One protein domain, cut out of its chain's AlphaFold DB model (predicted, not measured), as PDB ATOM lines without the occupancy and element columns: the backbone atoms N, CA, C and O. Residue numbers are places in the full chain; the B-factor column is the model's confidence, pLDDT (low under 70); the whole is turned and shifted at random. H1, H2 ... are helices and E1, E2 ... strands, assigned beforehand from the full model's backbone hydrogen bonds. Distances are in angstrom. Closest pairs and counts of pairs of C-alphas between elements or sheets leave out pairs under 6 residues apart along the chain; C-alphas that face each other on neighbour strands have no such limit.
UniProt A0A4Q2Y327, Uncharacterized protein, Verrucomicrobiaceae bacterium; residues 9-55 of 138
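AT A GLANCE: This is residues 9 to 55 of the 138 residues of an uncharacterized protein of Verrucomicrobiaceae bacterium (UniProt A0A4Q2Y327). A two-strand hairpin, E1 and E2, and a line of two helices, H1 and then H2, spread from one corner as a loose V, with the loop of residues 9 to 19 at the closed end. The hairpin turn, residues 24 to 29, and the far part of the helical arm, residues 42 to 55, stick out. The printed part has 47 residues, with two named strands and two named helices that follow each other along the chain as E1, E2, H1, H2; its class is mixed, helices and strands, and the sheet, E1 - E2, is antiparallel. It is loose, with a radius of gyration of the C-alphas of 12.3 A, and flat, spanning 36 by 23 by 12 A.

HOW THE PARTS SIT: After residues 9 to 19, E1, residues 20 to 24, and E2, residues 29 to 33, form a hairpin, antiparallel at 156 degrees between their directions. N 22 and O 31 are within hydrogen-bond range at 2.8 A, as are N 33 and O 20 at 2.9 A. The closest C-alphas of E1 and H1, residues 35 to 44, are those of Asn 20 and Asp 35, 6.8 A apart. H1 and H2, residues 46 to 54, meet only through their link. H2 is apart from E1 and E2. In H1 and H2 every O i to N i+4 pair is within hydrogen-bond range.

IN THESE COORDINATES: E1 begins at C-alpha 20, (167.582, 182.283, 105.034), and is 12.7 A long; E2 is 13.1 A long. H1 begins at C-alpha 35, (161.568, 183.015, 108.149), and is 14.2 A long. H2, 12.6 A long, ends at C-alpha 54, (168.176, 159.127, 122.669).

THE WHOLE: The C-alphas farthest apart, those of Thr 15 and Ala 55, are 37.2 A apart. The printed part has no cut, and the three links between elements are tight. The mean pLDDT of the printed part is 79.4; residues 24 to 28 and 42 to 51 are under 70.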
ATOM      1  N   PRO A   9     162.964 183.730  95.550       94.06
ATOM      2  CA  PRO A   9     161.750 183.294  96.228       94.06
ATOM      3  C   PRO A   9     162.037 182.098  97.144       94.06
ATOM      4  O   PRO A   9     162.893 181.261  96.855       94.06
ATOM      5  N   CYS A  10     161.288 181.997  98.239       94.00
ATOM      6  CA  CYS A  10     161.334 180.855  99.142       94.00
ATOM      7  C   CYS A  10     160.980 179.566  98.388       94.00
ATOM      8  O   CYS A  10     159.894 179.451  97.823       94.00
ATOM      9  N   VAL A  11     161.865 178.569  98.436       93.12
ATOM     10  CA  VAL A  11     161.676 177.275  97.759       93.12
ATOM     11  C   VAL A  11     160.470 176.509  98.316       93.12
ATOM     12  O   VAL A  11     159.793 175.811  97.568       93.12
ATOM     13  N   LYS A  12     160.183 176.644  99.617       90.62
ATOM     14  CA  LYS A  12     159.150 175.856 100.308       90.62
ATOM     15  C   LYS A  12     157.728 176.354 100.036       90.62
ATOM     16  O   LYS A  12     156.845 175.543  99.791       90.62
ATOM     17  N   CYS A  13     157.499 177.670 100.057       93.56
ATOM     18  CA  CYS A  13     156.154 178.241  99.880       93.56
ATOM     19  C   CYS A  13     155.947 179.002  98.568       93.56
ATOM     20  O   CYS A  13     154.808 179.346  98.256       93.56
ATOM     21  N   ALA A  14     157.020 179.347  97.847       92.50
ATOM     22  CA  ALA A  14     157.014 180.165  96.628       92.50
ATOM     23  C   ALA A  14     156.292 181.530  96.727       92.50
ATOM     24  O   ALA A  14     156.148 182.224  95.726       92.50
ATOM     25  N   THR A  15     155.847 181.933  97.922       92.94
ATOM     26  CA  THR A  15     154.973 183.100  98.135       92.94
ATOM     27  C   THR A  15     155.733 184.288  98.725       92.94
ATOM     28  O   THR A  15     155.373 185.438  98.492       92.94
ATOM     29  N   ARG A  16     156.797 184.025  99.490       93.75
ATOM     30  CA  ARG A  16     157.625 185.040 100.162       93.75
ATOM     31  C   ARG A  16     159.047 185.007  99.618       93.75
ATOM     32  O   ARG A  16     159.468 184.001  99.044       93.75
ATOM     33  N   MET A  17     159.794 186.089  99.825       94.19
ATOM     34  CA  MET A  17     161.224 186.114  99.512       94.19
ATOM     35  C   MET A  17     162.016 185.344 100.562       94.19
ATOM     36  O   MET A  17     161.664 185.337 101.741       94.19
ATOM     37  N   ALA A  18     163.066 184.664 100.116       91.81
ATOM     38  CA  ALA A  18     163.976 183.974 101.004       91.81
ATOM     39  C   ALA A  18     164.837 184.984 101.771       91.81
ATOM     40  O   ALA A  18     165.415 185.901 101.190       91.81
ATOM     41  N   THR A  19     164.925 184.771 103.076       91.88
ATOM     42  CA  THR A  19     165.766 185.513 104.025       91.88
ATOM     43  C   THR A  19     166.854 184.618 104.615       91.88
ATOM     44  O   THR A  19     167.862 185.116 105.109       91.88
ATOM     45  N   ASN A  20     166.686 183.298 104.502       87.56
ATOM     46  CA  ASN A  20     167.582 182.283 105.034       87.56
ATOM     47  C   ASN A  20     168.120 181.400 103.908       87.56
ATOM     48  O   ASN A  20     167.376 180.967 103.027       87.56
ATOM     49  N   PHE A  21     169.415 181.093 103.972       87.62
ATOM     50  CA  PHE A  21     170.099 180.214 103.028       87.62
ATOM     51  C   PHE A  21     170.667 179.028 103.793       87.62
ATOM     52  O   PHE A  21     171.652 179.152 104.519       87.62
ATOM     53  N   ILE A  22     170.013 177.885 103.645       82.69
ATOM     54  CA  ILE A  22     170.341 176.666 104.370       82.69
ATOM     55  C   ILE A  22     171.207 175.817 103.463       82.69
ATOM     56  O   ILE A  22     170.803 175.472 102.353       82.69
ATOM     57  N   HIS A  23     172.398 175.486 103.940       77.00
ATOM     58  CA  HIS A  23     173.270 174.537 103.275       77.00
ATOM     59  C   HIS A  23     173.205 173.197 104.001       77.00
ATOM     60  O   HIS A  23     173.581 173.100 105.170       77.00
ATOM     61  N   ASP A  24     172.753 172.166 103.300       69.31
ATOM     62  CA  ASP A  24     172.842 170.795 103.769       69.31
ATOM     63  C   ASP A  24     174.219 170.238 103.397       69.31
ATOM     64  O   ASP A  24     174.469 169.812 102.267       69.31
ATOM     65  N   ALA A  25     175.119 170.223 104.381       55.31
ATOM     66  CA  ALA A  25     176.460 169.674 104.223       55.31
ATOM     67  C   ALA A  25     176.460 168.176 103.860       55.31
ATOM     68  O   ALA A  25     177.454 167.681 103.335       55.31
ATOM     69  N   GLY A  26     175.377 167.443 104.144       50.31
ATOM     70  CA  GLY A  26     175.265 166.018 103.861       50.31
ATOM     71  C   GLY A  26     174.995 165.699 102.391       50.31
ATOM     72  O   GLY A  26     175.509 164.710 101.870       50.31
ATOM     73  N   THR A  27     174.223 166.550 101.716       62.47
ATOM     74  CA  THR A  27     173.897 166.418 100.284       62.47
ATOM     75  C   THR A  27     174.670 167.398  99.401       62.47
ATOM     76  O   THR A  27     174.652 167.274  98.177       62.47
ATOM     77  N   GLY A  28     175.346 168.380 100.004       64.94
ATOM     78  CA  GLY A  28     175.990 169.488  99.301       64.94
ATOM     79  C   GLY A  28     174.990 170.455  98.659       64.94
ATOM     80  O   GLY A  28     175.388 171.295  97.850       64.94
ATOM     81  N   THR A  29     173.701 170.338  98.983       76.94
ATOM     82  CA  THR A  29     172.652 171.179  98.403       76.94
ATOM     83  C   THR A  29     172.413 172.418  99.252       76.94
ATOM     84  O   THR A  29     172.560 172.405 100.473       76.94
ATOM     85  N   SER A  30     172.047 173.515  98.595       83.31
ATOM     86  CA  SER A  30     171.648 174.746  99.270       83.31
ATOM     87  C   SER A  30     170.213 175.083  98.902       83.31
ATOM     88  O   SER A  30     169.840 175.030  97.730       83.31
ATOM     89  N   THR A  31     169.416 175.457  99.895       89.06
ATOM     90  CA  THR A  31     168.027 175.883  99.720       89.06
ATOM     91  C   THR A  31     167.811 177.261 100.334       89.06
ATOM     92  O   THR A  31     168.512 177.666 101.259       89.06
ATOM     93  N   ALA A  32     166.873 178.019  99.767       92.19
ATOM     94  CA  ALA A  32     166.586 179.391 100.174       92.19
ATOM     95  C   ALA A  32     165.153 179.472 100.710       92.19
ATOM     96  O   ALA A  32     164.206 179.215  99.961       92.19
ATOM     97  N   TRP A  33     164.980 179.782 101.995       92.75
ATOM     98  CA  TRP A  33     163.689 179.769 102.697       92.75
ATOM     99  C   TRP A  33     163.366 181.138 103.317       92.75
ATOM    100  O   TRP A  33     164.263 181.929 103.611       92.75
ATOM    101  N   CYS A  34     162.079 181.429 103.517       94.19
ATOM    102  CA  CYS A  34     161.631 182.567 104.328       94.19
ATOM    103  C   CYS A  34     161.559 182.189 105.815       94.19
ATOM    104  O   CYS A  34     161.520 181.002 106.148       94.19
ATOM    105  N   ASP A  35     161.508 183.193 106.692       90.44
ATOM    106  CA  ASP A  35     161.568 183.015 108.149       90.44
ATOM    107  C   ASP A  35     160.496 182.062 108.688       90.44
ATOM    108  O   ASP A  35     160.802 181.166 109.467       90.44
ATOM    109  N   GLU A  36     159.242 182.181 108.250       91.62
ATOM    110  CA  GLU A  36     158.173 181.341 108.803       91.62
ATOM    111  C   GLU A  36     158.282 179.893 108.318       91.62
ATOM    112  O   GLU A  36     158.025 178.968 109.079       91.62
ATOM    113  N   CYS A  37     158.718 179.681 107.073       90.75
ATOM    114  CA  CYS A  37     158.942 178.336 106.544       90.75
ATOM    115  C   CYS A  37     160.128 177.633 107.212       90.75
ATOM    116  O   CYS A  37     160.098 176.404 107.314       90.75
ATOM    117  N   LEU A  38     161.142 178.397 107.638       86.44
ATOM    118  CA  LEU A  38     162.234 177.910 108.474       86.44
ATOM    119  C   LEU A  38     161.731 177.564 109.877       86.44
ATOM    120  O   LEU A  38     161.967 176.455 110.329       86.44
ATOM    121  N   LEU A  39     160.969 178.444 110.530       83.62
ATOM    122  CA  LEU A  39     160.429 178.188 111.872       83.62
ATOM    123  C   LEU A  39     159.482 176.979 111.920       83.62
ATOM    124  O   LEU A  39     159.514 176.205 112.873       83.62
ATOM    125  N   GLU A  40     158.655 176.789 110.891       84.19
ATOM    126  CA  GLU A  40     157.812 175.594 110.748       84.19
ATOM    127  C   GLU A  40     158.647 174.316 110.573       84.19
ATOM    128  O   GLU A  40     158.264 173.254 111.066       84.19
ATOM    129  N   ASP A  41     159.786 174.404 109.881       79.31
ATOM    130  CA  ASP A  41     160.711 173.282 109.706       79.31
ATOM    131  C   ASP A  41     161.514 172.988 110.977       79.31
ATOM    132  O   ASP A  41     161.653 171.834 111.366       79.31
ATOM    133  N   ASP A  42     161.968 174.020 111.686       68.25
ATOM    134  CA  ASP A  42     162.632 173.906 112.986       68.25
ATOM    135  C   ASP A  42     161.685 173.302 114.035       68.25
ATOM    136  O   ASP A  42     162.090 172.472 114.852       68.25
ATOM    137  N   ALA A  43     160.393 173.634 113.976       59.25
ATOM    138  CA  ALA A  43     159.373 172.988 114.798       59.25
ATOM    139  C   ALA A  43     159.179 171.503 114.423       59.25
ATOM    140  O   ALA A  43     159.012 170.662 115.310       59.25
ATOM    141  N   ALA A  44     159.267 171.145 113.137       54.66
ATOM    142  CA  ALA A  44     159.292 169.748 112.680       54.66
ATOM    143  C   ALA A  44     160.625 169.031 113.016       54.66
ATOM    144  O   ALA A  44     160.670 167.806 113.197       54.66
ATOM    145  N   SER A  45     161.698 169.801 113.207       57.31
ATOM    146  CA  SER A  45     163.018 169.357 113.668       57.31
ATOM    147  C   SER A  45     163.042 168.990 115.155       57.31
ATOM    148  O   SER A  45     164.063 168.514 115.655       57.31
ATOM    149  N   ALA A  46     161.906 169.076 115.862       57.78
ATOM    150  CA  ALA A  46     161.708 168.424 117.158       57.78
ATOM    151  C   ALA A  46     162.117 166.933 117.134       57.78
ATOM    152  O   ALA A  46     162.595 166.401 118.136       57.78
ATOM    153  N   SER A  47     162.029 166.276 115.969       63.88
ATOM    154  CA  SER A  47     162.538 164.914 115.762       63.88
ATOM    155  C   SER A  47     164.059 164.785 115.944       63.88
ATOM    156  O   SER A  47     164.524 163.767 116.457       63.88
ATOM    157  N   PHE A  48     164.843 165.806 115.588       64.31
ATOM    158  CA  PHE A  48     166.292 165.830 115.794       64.31
ATOM    159  C   PHE A  48     166.632 165.981 117.276       64.31
ATOM    160  O   PHE A  48     167.496 165.270 117.781       64.31
ATOM    161  N   ALA A  49     165.907 166.835 118.005       65.00
ATOM    162  CA  ALA A  49     166.086 166.987 119.449       65.00
ATOM    163  C   ALA A  49     165.820 165.672 120.206       65.00
ATOM    164  O   ALA A  49     166.578 165.318 121.110       65.00
ATOM    165  N   GLU A  50     164.798 164.910 119.810       69.38
ATOM    166  CA  GLU A  50     164.544 163.576 120.371       69.38
ATOM    167  C   GLU A  50     165.632 162.560 119.986       69.38
ATOM    168  O   GLU A  50     166.071 161.779 120.835       69.38
ATOM    169  N   GLN A  51     166.158 162.614 118.755       68.56
ATOM    170  CA  GLN A  51     167.317 161.802 118.359       68.56
ATOM    171  C   GLN A  51     168.561 162.130 119.196       68.56
ATOM    172  O   GLN A  51     169.262 161.209 119.614       68.56
ATOM    173  N   VAL A  52     168.813 163.407 119.506       70.81
ATOM    174  CA  VAL A  52     169.927 163.825 120.378       70.81
ATOM    175  C   VAL A  52     169.744 163.286 121.798       70.81
ATOM    176  O   VAL A  52     170.701 162.790 122.392       70.81
ATOM    177  N   LYS A  53     168.524 163.338 122.346       72.62
ATOM    178  CA  LYS A  53     168.220 162.818 123.693       72.62
ATOM    179  C   LYS A  53     168.403 161.305 123.791       72.62
ATOM    180  O   LYS A  53     168.897 160.812 124.805       72.62
ATOM    181  N   ALA A  54     168.007 160.575 122.748       79.81
ATOM    182  CA  ALA A  54     168.176 159.127 122.669       79.81
ATOM    183  C   ALA A  54     169.616 158.709 122.322       79.81
ATOM    184  O   ALA A  54     169.994 157.554 122.540       79.81
ATOM    185  N   ALA A  55     170.428 159.625 121.791       85.56
ATOM    186  CA  ALA A  55     171.776 159.319 121.353       85.56
ATOM    187  C   ALA A  55     172.709 158.945 122.514       85.56
ATOM    188  O   ALA A  55     172.582 159.365 123.670       85.56
TER     189      ALA A  55